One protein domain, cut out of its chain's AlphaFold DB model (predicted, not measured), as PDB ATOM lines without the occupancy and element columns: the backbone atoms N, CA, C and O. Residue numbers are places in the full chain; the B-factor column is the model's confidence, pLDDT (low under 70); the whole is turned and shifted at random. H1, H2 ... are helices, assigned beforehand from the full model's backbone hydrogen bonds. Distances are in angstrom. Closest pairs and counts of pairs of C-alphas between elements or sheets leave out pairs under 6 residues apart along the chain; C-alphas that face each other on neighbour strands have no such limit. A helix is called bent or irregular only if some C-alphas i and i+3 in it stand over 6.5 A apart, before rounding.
ATOM      1  N   GLU A  71       3.535  -6.426  21.725       87.75
ATOM      2  CA  GLU A  71       4.155  -7.160  20.620       87.75
ATOM      3  C   GLU A  71       5.136  -6.296  19.816       87.75
ATOM      4  O   GLU A  71       6.137  -6.807  19.326       87.75
ATOM      5  N   VAL A  72       4.850  -4.999  19.675       89.88
ATOM      6  CA  VAL A  72       5.669  -4.061  18.897       89.88
ATOM      7  C   VAL A  72       6.751  -3.454  19.777       89.88
ATOM      8  O   VAL A  72       7.918  -3.479  19.416       89.88
ATOM      9  N   VAL A  73       6.386  -2.948  20.959       89.94
ATOM     10  CA  VAL A  73       7.332  -2.259  21.850       89.94
ATOM     11  C   VAL A  73       8.261  -3.240  22.571       89.94
ATOM     12  O   VAL A  73       9.370  -2.871  22.949       89.94
ATOM     13  N   GLY A  74       7.827  -4.487  22.770       85.44
ATOM     14  CA  GLY A  74       8.617  -5.543  23.401       85.44
ATOM     15  C   GLY A  74       9.668  -6.169  22.481       85.44
ATOM     16  O   GLY A  74      10.674  -6.677  22.975       85.44
ATOM     17  N   ASP A  75       9.490  -6.086  21.165       87.19
ATOM     18  CA  ASP A  75      10.379  -6.665  20.158       87.19
ATOM     19  C   ASP A  75      11.301  -5.588  19.566       87.19
ATOM     20  O   ASP A  75      10.845  -4.509  19.201       87.19
ATOM     21  N   ASN A  76      12.610  -5.842  19.504       83.56
ATOM     22  CA  ASN A  76      13.572  -4.823  19.066       83.56
ATOM     23  C   ASN A  76      13.395  -4.445  17.595       83.56
ATOM     24  O   ASN A  76      13.462  -3.265  17.262       83.56
ATOM     25  N   GLN A  77      13.141  -5.426  16.729       84.12
ATOM     26  CA  GLN A  77      12.992  -5.186  15.299       84.12
ATOM     27  C   GLN A  77      11.731  -4.357  15.044       84.12
ATOM     28  O   GLN A  77      11.792  -3.300  14.421       84.12
ATOM     29  N   LYS A  78      10.600  -4.774  15.619       87.88
ATOM     30  CA  LYS A  78       9.321  -4.065  15.469       87.88
ATOM     31  C   LYS A  78       9.349  -2.676  16.104       87.88
ATOM     32  O   LYS A  78       8.749  -1.756  15.548       87.88
ATOM     33  N   LEU A  79      10.037  -2.512  17.235       88.75
ATOM     34  CA  LEU A  79      10.228  -1.211  17.875       88.75
ATOM     35  C   LEU A  79      11.039  -0.268  16.983       88.75
ATOM     36  O   LEU A  79      10.651   0.886  16.825       88.75
ATOM     37  N   ASN A  80      12.113  -0.750  16.356       86.06
ATOM     38  CA  ASN A  80      12.898   0.056  15.423       86.06
ATOM     39  C   ASN A  80      12.061   0.460  14.206       86.06
ATOM     40  O   ASN A  80      12.022   1.636  13.859       86.06
ATOM     41  N   THR A  81      11.284  -0.461  13.629       88.75
ATOM     42  CA  THR A  81      10.345  -0.138  12.543       88.75
ATOM     43  C   THR A  81       9.324   0.934  12.948       88.75
ATOM     44  O   THR A  81       8.957   1.794  12.140       88.75
ATOM     45  N   LEU A  82       8.871   0.916  14.206       92.25
ATOM     46  CA  LEU A  82       7.963   1.921  14.757       92.25
ATOM     47  C   LEU A  82       8.653   3.282  14.923       92.25
ATOM     48  O   LEU A  82       8.109   4.308  14.522       92.25
ATOM     49  N   VAL A  83       9.868   3.301  15.461       89.94
ATOM     50  CA  VAL A  83      10.670   4.523  15.594       89.94
ATOM     51  C   VAL A  83      10.953   5.123  14.223       89.94
ATOM     52  O   VAL A  83      10.684   6.297  13.994       89.94
ATOM     53  N   ASP A  84      11.374   4.308  13.269       86.81
ATOM     54  CA  ASP A  84      11.605   4.718  11.892       86.81
ATOM     55  C   ASP A  84      10.354   5.301  11.256       86.81
ATOM     56  O   ASP A  84      10.419   6.261  10.491       86.81
ATOM     57  N   THR A  85       9.197   4.699  11.526       90.69
ATOM     58  CA  THR A  85       7.899   5.227  11.100       90.69
ATOM     59  C   THR A  85       7.678   6.639  11.624       90.69
ATOM     60  O   THR A  85       7.297   7.510  10.846       90.69
ATOM     61  N   TYR A  86       7.954   6.890  12.904       89.50
ATOM     62  CA  TYR A  86       7.803   8.218  13.494       89.50
ATOM     63  C   TYR A  86       8.708   9.267  12.845       89.50
ATOM     64  O   TYR A  86       8.255  10.387  12.640       89.50
ATOM     65  N   PHE A  87       9.936   8.897  12.468       84.56
ATOM     66  CA  PHE A  87      10.869   9.787  11.761       84.56
ATOM     67  C   PHE A  87      10.491  10.057  10.301       84.56
ATOM     68  O   PHE A  87      10.976  11.015   9.707       84.56
ATOM     69  N   SER A  88       9.629   9.226   9.715       82.19
ATOM     70  CA  SER A  88       9.056   9.465   8.386       82.19
ATOM     71  C   SER A  88       7.839  10.401   8.419       82.19
ATOM     72  O   SER A  88       7.254  10.675   7.372       82.19
ATOM     73  N   LEU A  89       7.426  10.879   9.599       81.38
ATOM     74  CA  LEU A  89       6.360  11.869   9.745       81.38
ATOM     75  C   LEU A  89       6.959  13.277   9.744       81.38
ATOM     76  O   LEU A  89       7.899  13.552  10.480       81.38
ATOM     77  N   GLY A  90       6.341  14.224   9.039       65.19
ATOM     78  CA  GLY A  90       6.733  15.637   9.094       65.19
ATOM     79  C   GLY A  90       6.732  16.234  10.514       65.19
ATOM     80  O   GLY A  90       7.451  17.190  10.791       65.19
ATOM     81  N   LEU A  91       5.983  15.643  11.455       61.72
ATOM     82  CA  LEU A  91       5.973  16.047  12.868       61.72
ATOM     83  C   LEU A  91       7.295  15.824  13.605       61.72
ATOM     84  O   LEU A  91       7.566  16.589  14.530       61.72
ATOM     85  N   SER A  92       8.105  14.826  13.238       58.81
ATOM     86  CA  SER A  92       9.400  14.608  13.900       58.81
ATOM     87  C   SER A  92      10.414  15.694  13.553       58.81
ATOM     88  O   SER A  92      11.331  15.929  14.324       58.81
ATOM     89  N   HIS A  93      10.245  16.412  12.438       57.34
ATOM     90  CA  HIS A  93      11.124  17.532  12.089       57.34
ATOM     91  C   HIS A  93      10.931  18.752  13.002       57.34
ATOM     92  O   HIS A  93      11.855  19.545  13.168       57.34
ATOM     93  N   ASN A  94       9.761  18.879  13.637       55.03
ATOM     94  CA  ASN A  94       9.460  19.967  14.574       55.03
ATOM     95  C   ASN A  94       9.903  19.668  16.010       55.03
ATOM     96  O   ASN A  94       9.860  20.559  16.857       55.03
ATOM     97  N   VAL A  95      10.287  18.424  16.308       59.12
ATOM     98  CA  VAL A  95      10.673  18.010  17.655       59.12
ATOM     99  C   VAL A  95      12.051  17.370  17.589       59.12
ATOM    100  O   VAL A  95      12.221  16.288  17.041       59.12
ATOM    101  N   GLN A  96      13.055  18.056  18.133       67.69
ATOM    102  CA  GLN A  96      14.441  17.596  18.111       67.69
ATOM    103  C   GLN A  96      14.639  16.432  19.087       67.69
ATOM    104  O   GLN A  96      15.158  16.629  20.177       67.69
ATOM    105  N   PHE A  97      14.221  15.222  18.722       75.19
ATOM    106  CA  PHE A  97      14.619  13.997  19.411       75.19
ATOM    107  C   PHE A  97      15.298  13.021  18.450       75.19
ATOM    108  O   PHE A  97      15.061  13.054  17.245       75.19
ATOM    109  N   SER A  98      16.172  12.156  18.971       78.25
ATOM    110  CA  SER A  98      16.899  11.146  18.187       78.25
ATOM    111  C   SER A  98      16.172   9.796  18.160       78.25
ATOM    112  O   SER A  98      15.422   9.470  19.087       78.25
ATOM    113  N   ARG A  99      16.441   8.966  17.139       80.44
ATOM    114  CA  ARG A  99      15.929   7.582  17.053       80.44
ATOM    115  C   ARG A  99      16.212   6.790  18.330       80.44
ATOM    116  O   ARG A  99      15.307   6.173  18.894       80.44
ATOM    117  N   GLY A 100      17.447   6.872  18.828       81.19
ATOM    118  CA  GLY A 100      17.864   6.203  20.061       81.19
ATOM    119  C   GLY A 100      17.049   6.650  21.275       81.19
ATOM    120  O   GLY A 100      16.584   5.815  22.048       81.19
ATOM    121  N   SER A 101      16.794   7.954  21.412       83.62
ATOM    122  CA  SER A 101      16.004   8.463  22.535       83.62
ATOM    123  C   SER A 101      14.547   7.988  22.507       83.62
ATOM    124  O   SER A 101      14.019   7.571  23.536       83.62
ATOM    125  N   LEU A 102      13.916   7.956  21.332       87.31
ATOM    126  CA  LEU A 102      12.539   7.487  21.189       87.31
ATOM    127  C   LEU A 102      12.434   5.985  21.489       87.31
ATOM    128  O   LEU A 102      11.556   5.560  22.236       87.31
ATOM    129  N   THR A 103      13.391   5.205  20.983       87.50
ATOM    130  CA  THR A 103      13.522   3.764  21.251       87.50
ATOM    131  C   THR A 103      13.634   3.483  22.749       87.50
ATOM    132  O   THR A 103      12.892   2.667  23.301       87.50
ATOM    133  N   LEU A 104      14.546   4.185  23.429       86.44
ATOM    134  CA  LEU A 104      14.790   4.006  24.856       86.44
ATOM    135  C   LEU A 104      13.587   4.441  25.690       86.44
ATOM    136  O   LEU A 104      13.179   3.690  26.573       86.44
ATOM    137  N   LEU A 105      12.977   5.595  25.403       91.06
ATOM    138  CA  LEU A 105      11.823   6.058  26.172       91.06
ATOM    139  C   LEU A 105      10.633   5.103  26.030       91.06
ATOM    140  O   LEU A 105      10.027   4.741  27.037       91.06
ATOM    141  N   LEU A 106      10.340   4.624  24.816       92.25
ATOM    142  CA  LEU A 106       9.297   3.618  24.586       92.25
ATOM    143  C   LEU A 106       9.579   2.322  25.360       92.25
ATOM    144  O   LEU A 106       8.669   1.747  25.964       92.25
ATOM    145  N   ARG A 107      10.845   1.889  25.421       90.19
ATOM    146  CA  ARG A 107      11.247   0.714  26.206       90.19
ATOM    147  C   ARG A 107      11.105   0.937  27.714       90.19
ATOM    148  O   ARG A 107      10.644   0.034  28.414       90.19
ATOM    149  N   ILE A 108      11.462   2.117  28.220       91.62
ATOM    150  CA  ILE A 108      11.285   2.485  29.633       91.62
ATOM    151  C   ILE A 108       9.786   2.521  29.970       91.62
ATOM    152  O   ILE A 108       9.380   1.926  30.966       91.62
ATOM    153  N   MET A 109       8.947   3.123  29.120       92.31
ATOM    154  CA  MET A 109       7.487   3.114  29.282       92.31
ATOM    155  C   MET A 109       6.925   1.689  29.324       92.31
ATOM    156  O   MET A 109       6.069   1.381  30.153       92.31
ATOM    157  N   TYR A 110       7.428   0.802  28.463       92.06
ATOM    158  CA  TYR A 110       7.046  -0.606  28.466       92.06
ATOM    159  C   TYR A 110       7.439  -1.311  29.771       92.06
ATOM    160  O   TYR A 110       6.607  -2.013  30.345       92.06
ATOM    161  N   CYS A 111       8.645  -1.068  30.291       89.88
ATOM    162  CA  CYS A 111       9.088  -1.605  31.586       89.88
ATOM    163  C   CYS A 111       8.287  -1.046  32.772       89.88
ATOM    164  O   CYS A 111       8.045  -1.762  33.739       89.88
ATOM    165  N   ALA A 112       7.861   0.217  32.694       90.81
ATOM    166  CA  ALA A 112       7.034   0.869  33.707       90.81
ATOM    167  C   ALA A 112       5.579   0.369  33.714       90.81
ATOM    168  O   ALA A 112       4.855   0.566  34.692       90.81
ATOM    169  N   SER A 113       5.135  -0.230  32.610       89.25
ATOM    170  CA  SER A 113       3.783  -0.759  32.454       89.25
ATOM    171  C   SER A 113       3.642  -2.175  33.018       89.25
ATOM    172  O   SER A 113       4.621  -2.875  33.266       89.25
ATOM    173  N   ASP A 114       2.406  -2.662  33.119       86.12
ATOM    174  CA  ASP A 114       2.118  -4.084  33.357       86.12
ATOM    175  C   ASP A 114       2.363  -4.967  32.111       86.12
ATOM    176  O   ASP A 114       1.931  -6.118  32.064       86.12
ATOM    177  N   LYS A 115       3.038  -4.420  31.088       85.50
ATOM    178  CA  LYS A 115       3.307  -5.031  29.779       85.50
ATOM    179  C   LYS A 115       2.046  -5.424  29.021       85.50
ATOM    180  O   LYS A 115       2.115  -6.209  28.078       85.50
ATOM    181  N   SER A 116       0.896  -4.872  29.399       82.38
ATOM    182  CA  SER A 116      -0.318  -4.926  28.605       82.38
ATOM    183  C   SER A 116      -0.428  -3.680  27.731       82.38
ATOM    184  O   SER A 116       0.113  -2.617  28.038       82.38
ATOM    185  N   TYR A 117      -1.196  -3.795  26.654       79.75
ATOM    186  CA  TYR A 117      -1.570  -2.662  25.812       79.75
ATOM    187  C   TYR A 117      -2.121  -1.472  26.632       79.75
ATOM    188  O   TYR A 117      -1.661  -0.338  26.491       79.75
ATOM    189  N   ARG A 118      -3.060  -1.739  27.553       81.12
ATOM    190  CA  ARG A 118      -3.630  -0.698  28.422       81.12
ATOM    191  C   ARG A 118      -2.592  -0.125  29.378       81.12
ATOM    192  O   ARG A 118      -2.624   1.069  29.641       81.12
ATOM    193  N   GLY A 119      -1.674  -0.946  29.878       86.19
ATOM    194  CA  GLY A 119      -0.583  -0.497  30.734       86.19
ATOM    195  C   GLY A 119       0.307   0.527  30.050       86.19
ATOM    196  O   GLY A 119       0.559   1.579  30.628       86.19
ATOM    197  N   ILE A 120       0.747   0.250  28.818       89.12
ATOM    198  CA  ILE A 120       1.620   1.160  28.057       89.12
ATOM    199  C   ILE A 120       0.932   2.516  27.865       89.12
ATOM    200  O   ILE A 120       1.520   3.560  28.144       89.12
ATOM    201  N   LEU A 121      -0.343   2.515  27.466       87.69
ATOM    202  CA  LEU A 121      -1.117   3.747  27.294       87.69
ATOM    203  C   LEU A 121      -1.405   4.480  28.606       87.69
ATOM    204  O   LEU A 121      -1.390   5.710  28.636       87.69
ATOM    205  N   ASN A 122      -1.652   3.749  29.692       88.31
ATOM    206  CA  ASN A 122      -1.819   4.335  31.019       88.31
ATOM    207  C   ASN A 122      -0.537   5.032  31.475       88.31
ATOM    208  O   ASN A 122      -0.616   6.114  32.050       88.31
ATOM    209  N   ILE A 123       0.629   4.438  31.205       92.44
ATOM    210  CA  ILE A 123       1.925   5.060  31.485       92.44
ATOM    211  C   ILE A 123       2.121   6.308  30.629       92.44
ATOM    212  O   ILE A 123       2.426   7.357  31.191       92.44
ATOM    213  N   LEU A 124       1.860   6.235  29.317       92.94
ATOM    214  CA  LEU A 124       1.930   7.403  28.432       92.94
ATOM    215  C   LEU A 124       1.064   8.550  28.962       92.94
ATOM    216  O   LEU A 124       1.553   9.663  29.120       92.94
ATOM    217  N   ARG A 125      -0.200   8.264  29.293       91.00
ATOM    218  CA  ARG A 125      -1.129   9.250  29.853       91.00
ATOM    219  C   ARG A 125      -0.619   9.819  31.172       91.00
ATOM    220  O   ARG A 125      -0.565  11.031  31.331       91.00
ATOM    221  N   LYS A 126      -0.246   8.948  32.113       91.88
ATOM    222  CA  LYS A 126       0.218   9.346  33.447       91.88
ATOM    223  C   LYS A 126       1.439  10.254  33.362       91.88
ATOM    224  O   LYS A 126       1.540  11.177  34.158       91.88
ATOM    225  N   TRP A 127       2.369   9.972  32.452       94.12
ATOM    226  CA  TRP A 127       3.586  10.764  32.283       94.12
ATOM    227  C   TRP A 127       3.332  12.055  31.507       94.12
ATOM    228  O   TRP A 127       3.863  13.085  31.898       94.12
ATOM    229  N   PHE A 128       2.482  12.029  30.477       92.38
ATOM    230  CA  PHE A 128       2.056  13.227  29.747       92.38
ATOM    231  C   PHE A 128       1.289  14.217  30.645       92.38
ATOM    232  O   PHE A 128       1.533  15.414  30.597       92.38
ATOM    233  N   GLU A 129       0.386  13.726  31.501       90.81
ATOM    234  CA  GLU A 129      -0.385  14.556  32.443       90.81
ATOM    235  C   GLU A 129       0.419  14.925  33.711       90.81
ATOM    236  O   GLU A 129      -0.071  15.677  34.561       90.81
ATOM    237  N   ALA A 130       1.633  14.388  33.893       91.12
ATOM    238  CA  ALA A 130       2.423  14.639  35.092       91.12
ATOM    239  C   ALA A 130       3.018  16.058  35.084       91.12
ATOM    240  O   ALA A 130       3.682  16.447  34.126       91.12
ATOM    241  N   PRO A 131       2.904  16.808  36.194       86.81
ATOM    242  CA  PRO A 131       3.681  18.028  36.381       86.81
ATOM    243  C   PRO A 131       5.191  17.755  36.269       86.81
ATOM    244  O   PRO A 131       5.662  16.728  36.768       86.81
ATOM    245  N   LYS A 132       5.967  18.692  35.700       79.31
ATOM    246  CA  LYS A 132       7.427  18.553  35.480       79.31
ATOM    247  C   LYS A 132       8.191  18.054  36.712       79.31
ATOM    248  O   LYS A 132       8.984  17.121  36.625       79.31
ATOM    249  N   ASN A 133       7.888  18.612  37.885       80.50
ATOM    250  CA  ASN A 133       8.519  18.245  39.159       80.50
ATOM    251  C   ASN A 133       8.189  16.818  39.648       80.50
ATOM    252  O   ASN A 133       8.859  16.306  40.542       80.50
ATOM    253  N   LYS A 134       7.163  16.170  39.085       89.62
ATOM    254  CA  LYS A 134       6.786  14.777  39.368       89.62
ATOM    255  C   LYS A 134       7.233  13.818  38.269       89.62
ATOM    256  O   LYS A 134       7.458  12.648  38.571       89.62
ATOM    257  N   LEU A 135       7.387  14.294  37.033       88.56
ATOM    258  CA  LEU A 135       7.790  13.476  35.889       88.56
ATOM    259  C   LEU A 135       9.150  12.805  36.115       88.56
ATOM    260  O   LEU A 135       9.262  11.594  35.947       88.56
ATOM    261  N   ALA A 136      10.142  13.563  36.593       88.56
ATOM    262  CA  ALA A 136      11.467  13.032  36.914       88.56
ATOM    263  C   ALA A 136      11.383  11.831  37.868       88.56
ATOM    264  O   ALA A 136      11.889  10.754  37.569       88.56
ATOM    265  N   LYS A 137      10.652  11.986  38.981       90.69
ATOM    266  CA  LYS A 137      10.456  10.924  39.978       90.69
ATOM    267  C   LYS A 137       9.779   9.686  39.381       90.69
ATOM    268  O   LYS A 137      10.211   8.572  39.650       90.69
ATOM    269  N   LEU A 138       8.749   9.880  38.554       91.62
ATOM    270  CA  LEU A 138       8.026   8.780  37.909       91.62
ATOM    271  C   LEU A 138       8.915   7.942  36.979       91.62
ATOM    272  O   LEU A 138       8.706   6.734  36.890       91.62
ATOM    273  N   ILE A 139       9.877   8.570  36.301       89.88
ATOM    274  CA  ILE A 139      10.811   7.892  35.392       89.88
ATOM    275  C   ILE A 139      11.906   7.171  36.185       89.88
ATOM    276  O   ILE A 139      12.201   6.014  35.898       89.88
ATOM    277  N   THR A 140      12.469   7.801  37.220       88.50
ATOM    278  CA  THR A 140      13.539   7.195  38.034       88.50
ATOM    279  C   THR A 140      13.073   5.961  38.814       88.50
ATOM    280  O   THR A 140      13.866   5.066  39.084       88.50
ATOM    281  N   GLU A 141      11.787   5.880  39.168       91.25
ATOM    282  CA  GLU A 141      11.202   4.735  39.887       91.25
ATOM    283  C   GLU A 141      10.969   3.494  39.002       91.25
ATOM    284  O   GLU A 141      10.563   2.440  39.505       91.25
ATOM    285  N   VAL A 142      11.214   3.589  37.690       89.81
ATOM    286  CA  VAL A 142      11.002   2.478  36.758       89.81
ATOM    287  C   VAL A 142      11.982   1.345  37.042       89.81
ATOM    288  O   VAL A 142      13.199   1.491  36.944       89.81
ATOM    289  N   LYS A 143      11.433   0.166  37.344       84.25
ATOM    290  CA  LYS A 143      12.212  -1.064  37.497       84.25
ATOM    291  C   LYS A 143      12.409  -1.715  36.135       84.25
ATOM    292  O   LYS A 143      11.440  -2.078  35.471       84.25
ATOM    293  N   ILE A 144      13.663  -1.887  35.734       78.94
ATOM    294  CA  ILE A 144      14.001  -2.519  34.459       78.94
ATOM    295  C   ILE A 144      13.927  -4.037  34.595       78.94
ATOM    296  O   ILE A 144      14.557  -4.642  35.465       78.94
ATOM    297  N   ASP A 145      13.187  -4.664  33.687       76.62
ATOM    298  CA  ASP A 145      13.280  -6.102  33.479       76.62
ATOM    299  C   ASP A 145      14.564  -6.416  32.700       76.62
ATOM    300  O   ASP A 145      14.683  -6.061  31.526       76.62
ATOM    301  N   LYS A 146      15.516  -7.107  33.341       70.62
ATOM    302  CA  LYS A 146      16.816  -7.462  32.743       70.62
ATOM    303  C   LYS A 146      16.695  -8.229  31.420       70.62
ATOM    304  O   LYS A 146      17.606  -8.150  30.608       70.62
ATOM    305  N   LYS A 147      15.587  -8.943  31.177       69.75
ATOM    306  CA  LYS A 147      15.357  -9.676  29.916       69.75
ATOM    307  C   LYS A 147      14.983  -8.770  28.741       69.75
ATOM    308  O   LYS A 147      15.087  -9.192  27.597       69.75
ATOM    309  N   MET A 148      14.522  -7.556  29.029       62.88
ATOM    310  CA  MET A 148      14.041  -6.569  28.056       62.88
ATOM    311  C   MET A 148      14.927  -5.317  28.021       62.88
ATOM    312  O   MET A 148      14.596  -4.344  27.343       62.88
ATOM    313  N   ALA A 149      16.020  -5.314  28.788       65.06
ATOM    314  CA  ALA A 149      16.920  -4.185  28.904       65.06
ATOM    315  C   ALA A 149      17.687  -3.990  27.592       65.06
ATOM    316  O   ALA A 149      18.466  -4.846  27.178       65.06
ATOM    317  N   LEU A 150      17.478  -2.840  26.953       66.12
ATOM    318  CA  LEU A 150      18.386  -2.361  25.917       66.12
ATOM    319  C   LEU A 150      19.700  -1.894  26.572       66.12
ATOM    320  O   LEU A 150      19.684  -1.484  27.741       66.12
ATOM    321  N   PRO A 151      20.838  -1.919  25.855       67.38
ATOM    322  CA  PRO A 151      22.084  -1.352  26.360       67.38
ATOM    323  C   PRO A 151      21.876   0.072  26.893       67.38
ATOM    324  O   PRO A 151      21.151   0.868  26.298       67.38
ATOM    325  N   LYS A 152      22.510   0.395  28.028       71.19
ATOM    326  CA  LYS A 152      22.512   1.743  28.633       71.19
ATOM    327  C   LYS A 152      21.124   2.257  29.089       71.19
ATOM    328  O   LYS A 152      20.996   3.438  29.405       71.19
ATOM    329  N   ILE A 153      20.107   1.394  29.214       77.69
ATOM    330  CA  ILE A 153      18.752   1.779  29.664       77.69
ATOM    331  C   ILE A 153      18.727   2.411  31.070       77.69
ATOM    332  O   ILE A 153      17.964   3.343  31.303       77.69
ATOM    333  N   GLU A 154      19.598   1.983  31.988       81.69
ATOM    334  CA  GLU A 154      19.728   2.591  33.326       81.69
ATOM    335  C   GLU A 154      20.261   4.030  33.248       81.69
ATOM    336  O   GLU A 154      19.711   4.931  33.884       81.69
ATOM    337  N   LYS A 155      21.277   4.278  32.404       82.50
ATOM    338  CA  LYS A 155      21.778   5.635  32.124       82.50
ATOM    339  C   LYS A 155      20.675   6.480  31.482       82.50
ATOM    340  O   LYS A 155      20.458   7.612  31.899       82.50
ATOM    341  N   ALA A 156      19.930   5.907  30.537       82.38
ATOM    342  CA  ALA A 156      18.826   6.584  29.865       82.38
ATOM    343  C   ALA A 156      17.719   7.022  30.837       82.38
ATOM    344  O   ALA A 156      17.251   8.152  30.732       82.38
ATOM    345  N   ILE A 157      17.338   6.184  31.813       85.88
ATOM    346  CA  ILE A 157      16.374   6.552  32.867       85.88
ATOM    347  C   ILE A 157      16.823   7.821  33.595       85.88
ATOM    348  O   ILE A 157      16.041   8.763  33.730       85.88
ATOM    349  N   LEU A 158      18.087   7.869  34.023       85.19
ATOM    350  CA  LEU A 158      18.640   9.036  34.711       85.19
ATOM    351  C   LEU A 158      18.655  10.270  33.802       85.19
ATOM    352  O   LEU A 158      18.307  11.362  34.248       85.19
ATOM    353  N   THR A 159      19.014  10.106  32.529       82.12
ATOM    354  CA  THR A 159      19.032  11.197  31.547       82.12
ATOM    355  C   THR A 159      17.634  11.763  31.300       82.12
ATOM    356  O   THR A 159      17.452  12.972  31.407       82.12
ATOM    357  N   PHE A 160      16.626  10.923  31.047       87.38
ATOM    358  CA  PHE A 160      15.246  11.377  30.837       87.38
ATOM    359  C   PHE A 160      14.634  12.013  32.087       87.38
ATOM    360  O   PHE A 160      13.839  12.948  31.979       87.38
ATOM    361  N   ALA A 161      15.013  11.537  33.278       86.56
ATOM    362  CA  ALA A 161      14.587  12.139  34.533       86.56
ATOM    363  C   ALA A 161      15.216  13.523  34.769       86.56
ATOM    364  O   ALA A 161      14.557  14.394  35.331       86.56
ATOM    365  N   LYS A 162      16.467  13.742  34.338       84.88
ATOM    366  CA  LYS A 162      17.147  15.047  34.427       84.88
ATOM    367  C   LYS A 162      16.667  16.030  33.353       84.88
ATOM    368  O   LYS A 162      16.441  17.197  33.655       84.88
ATOM    369  N   ALA A 163      16.478  15.566  32.120       85.69
ATOM    370  CA  ALA A 163      16.076  16.380  30.973       85.69
ATOM    371  C   ALA A 163      14.546  16.389  30.789       85.69
ATOM    372  O   ALA A 163      14.025  15.939  29.768       85.69
ATOM    373  N   THR A 164      13.801  16.884  31.783       83.12
ATOM    374  CA  THR A 164      12.327  16.787  31.790       83.12
ATOM    375  C   THR A 164      11.656  17.471  30.604       83.12
ATOM    376  O   THR A 164      10.667  16.947  30.104       83.12
ATOM    377  N   ASP A 165      12.199  18.592  30.120       82.00
ATOM    378  CA  ASP A 165      11.650  19.320  28.967       82.00
ATOM    379  C   ASP A 165      11.790  18.510  27.669       82.00
ATOM    380  O   ASP A 165      10.878  18.451  26.844       82.00
ATOM    381  N   TYR A 166      12.920  17.817  27.514       83.94
ATOM    382  CA  TYR A 166      13.159  16.909  26.395       83.94
ATOM    383  C   TYR A 166      12.199  15.711  26.437       83.94
ATOM    384  O   TYR A 166      11.570  15.370  25.435       83.94
ATOM    385  N   THR A 167      12.032  15.110  27.616       87.56
ATOM    386  CA  THR A 167      11.090  14.006  27.831       87.56
ATOM    387  C   THR A 167       9.646  14.437  27.558       87.56
ATOM    388  O   THR A 167       8.916  13.717  26.879       87.56
ATOM    389  N   GLU A 168       9.233  15.617  28.026       87.62
ATOM    390  CA  GLU A 168       7.897  16.171  27.777       87.62
ATOM    391  C   GLU A 168       7.627  16.325  26.278       87.62
ATOM    392  O   GLU A 168       6.570  15.925  25.800       87.62
ATOM    393  N   ASN A 169       8.600  16.810  25.506       85.62
ATOM    394  CA  ASN A 169       8.461  16.939  24.058       85.62
ATOM    395  C   ASN A 169       8.229  15.589  23.359       85.62
ATOM    396  O   ASN A 169       7.372  15.495  22.473       85.62
ATOM    397  N   ILE A 170       8.926  14.530  23.784       89.25
ATOM    398  CA  ILE A 170       8.682  13.179  23.264       89.25
ATOM    399  C   ILE A 170       7.287  12.684  23.677       89.25
ATOM    400  O   ILE A 170       6.549  12.141  22.852       89.25
ATOM    401  N   LEU A 171       6.889  12.891  24.935       91.62
ATOM    402  CA  LEU A 171       5.572  12.486  25.435       91.62
ATOM    403  C   LEU A 171       4.437  13.233  24.727       91.62
ATOM    404  O   LEU A 171       3.440  12.610  24.374       91.62
ATOM    405  N   ASN A 172       4.603  14.527  24.451       89.19
ATOM    406  CA  ASN A 172       3.670  15.348  23.679       89.19
ATOM    407  C   ASN A 172       3.499  14.802  22.259       89.19
ATOM    408  O   ASN A 172       2.374  14.675  21.771       89.19
ATOM    409  N   PHE A 173       4.606  14.441  21.607       89.44
ATOM    410  CA  PHE A 173       4.590  13.808  20.292       89.44
ATOM    411  C   PHE A 173       3.832  12.471  20.311       89.44
ATOM    412  O   PHE A 173       2.887  12.283  19.539       89.44
ATOM    413  N   LEU A 174       4.190  11.568  21.231       91.44
ATOM    414  CA  LEU A 174       3.535  10.266  21.373       91.44
ATOM    415  C   LEU A 174       2.050  10.423  21.720       91.44
ATOM    416  O   LEU A 174       1.201   9.734  21.157       91.44
ATOM    417  N   TRP A 175       1.704  11.360  22.601       89.81
ATOM    418  CA  TRP A 175       0.322  11.627  22.985       89.81
ATOM    419  C   TRP A 175      -0.510  12.172  21.827       89.81
ATOM    420  O   TRP A 175      -1.643  11.732  21.627       89.81
ATOM    421  N   LYS A 176       0.051  13.074  21.015       87.19
ATOM    422  CA  LYS A 176      -0.621  13.614  19.826       87.19
ATOM    423  C   LYS A 176      -1.010  12.515  18.833       87.19
ATOM    424  O   LYS A 176      -2.070  12.611  18.216       87.19
ATOM    425  N   LEU A 177      -0.180  11.480  18.686       87.06
ATOM    426  CA  LEU A 177      -0.464  10.347  17.802       87.06
ATOM    427  C   LEU A 177      -1.375   9.299  18.458       87.06
ATOM    428  O   LEU A 177      -2.336   8.856  17.839       87.06
ATOM    429  N   HIS A 178      -1.114   8.918  19.707       87.69
ATOM    430  CA  HIS A 178      -1.725   7.731  20.320       87.69
ATOM    431  C   HIS A 178      -2.844   8.041  21.325       87.69
ATOM    432  O   HIS A 178      -3.758   7.238  21.522       87.69
ATOM    433  N   GLY A 179      -2.832   9.221  21.949       78.69
ATOM    434  CA  GLY A 179      -3.748   9.584  23.036       78.69
ATOM    435  C   GLY A 179      -5.226   9.567  22.633       78.69
ATOM    436  O   GLY A 179      -6.082   9.161  23.420       78.69
ATOM    437  N   ALA A 180      -5.534   9.922  21.382       67.88
ATOM    438  CA  ALA A 180      -6.900   9.921  20.852       67.88
ATOM    439  C   ALA A 180      -7.470   8.511  20.579       67.88
ATOM    440  O   ALA A 180      -8.690   8.367  20.460       67.88
ATOM    441  N   ASN A 181      -6.614   7.486  20.486       66.62
ATOM    442  CA  ASN A 181      -7.000   6.087  20.250       66.62
ATOM    443  C   ASN A 181      -7.149   5.293  21.556       66.62
ATOM    444  O   ASN A 181      -7.773   4.236  21.601       66.62
ATOM    445  N   ALA A 182      -6.597   5.813  22.649       58.91
ATOM    446  CA  ALA A 182      -6.484   5.110  23.917       58.91
ATOM    447  C   ALA A 182      -7.814   4.922  24.680       58.91
ATOM    448  O   ALA A 182      -7.876   4.122  25.615       58.91
TER     449      ALA A 182
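What this domain is: This is residues 71 to 182 of the 516 residues of an uncharacterized protein of Lactobacillus crispatus (UniProt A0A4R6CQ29). This is a rounded, compact ball of seven mostly crossed helices, with H3 running through its middle: H1 packs on the first part of H3, H6 on residues 104 to 108 and H4 on its last part. H5 and H6 form a helical hairpin at one side, H7 runs from that hairpin across to H4, and the short H2 sits far from the middle, beyond the end of H1. The printed part has 112 residues with seven named helices, H1 to H7 in chain order, and no named strand; its class is all helix. The radius of gyration of the C-alphas is 12.8 A, and the C-alphas span 33 by 30 by 26 A.

How they stand to each other: H1, residues 76 to 87, is close to but not clearly touching H2, residues 90 to 94; their closest C-alphas, Tyr 86 and Ser 92, are 6.6 A apart. H3, residues 99 to 112, touches H1 with residues 99 to 103 alone, at a steep tilt of 56 degrees, opposite ways; the closest C-alphas, Val 83 and Arg 99, are 6.3 A apart. H4, residues 117 to 128, touches H3 at a steep tilt of 69 degrees, only just short of about perpendicular, with C-alphas 110 and 120 closest at 5.7 A. H5, residues 132 to 140, and H6, residues 153 to 162, form a hairpin at a shallow tilt of 12 degrees, opposite ways; the closest C-alphas, Ala 136 and Ala 161, are 4.0 A apart. H6 also touches H3, about perpendicular at 85 degrees, with Leu 104 and Ile 153 closest at 6.6 A between C-alphas. H7, residues 164 to 178, touches H6 only at the corner, and only just, with 3 pairs of C-alphas within 8 A, the closest being Phe 160 and Thr 167 at 5.8 A. H7 touches H4 at a steep tilt of 45 degrees, opposite ways, with C-alphas 128 and 171 closest at 5.6 A. H1 and H7 are apart, and so are H4 and H6. Every O i to N i+4 pair is within hydrogen-bond range in H1, H3, H4, H6 and H7, against 3 of 5 in H5 and 0 of 1 in H2, where 2 of 2 O i to N i+3 pairs are.

Where its parts are: H1 begins at C-alpha 76, (13.572, -4.823, 19.066), and is 16.6 A long; H2 is 7.5 A. H3 measures 20.0 A and H4 16.8 A. H5, 13.1 A, is neither bent nor irregular, but only just: C-alphas 133 and 136 are 6.4 A apart. H6 is 14.2 A long, and H7, 20.3 A, ends at C-alpha 178, (-1.725, 7.731, 20.320).

The domain as a whole: The C-alphas farthest apart, those of Gly 90 and Lys 146, are 34.6 A apart. The printed part has no cut. The link from H5 to H6, residues 141 to 152, is long; the others are tight. The mean pLDDT of the printed part is 83.4, with residues 90 to 96, 147 to 151 and 180 to 182 under 70.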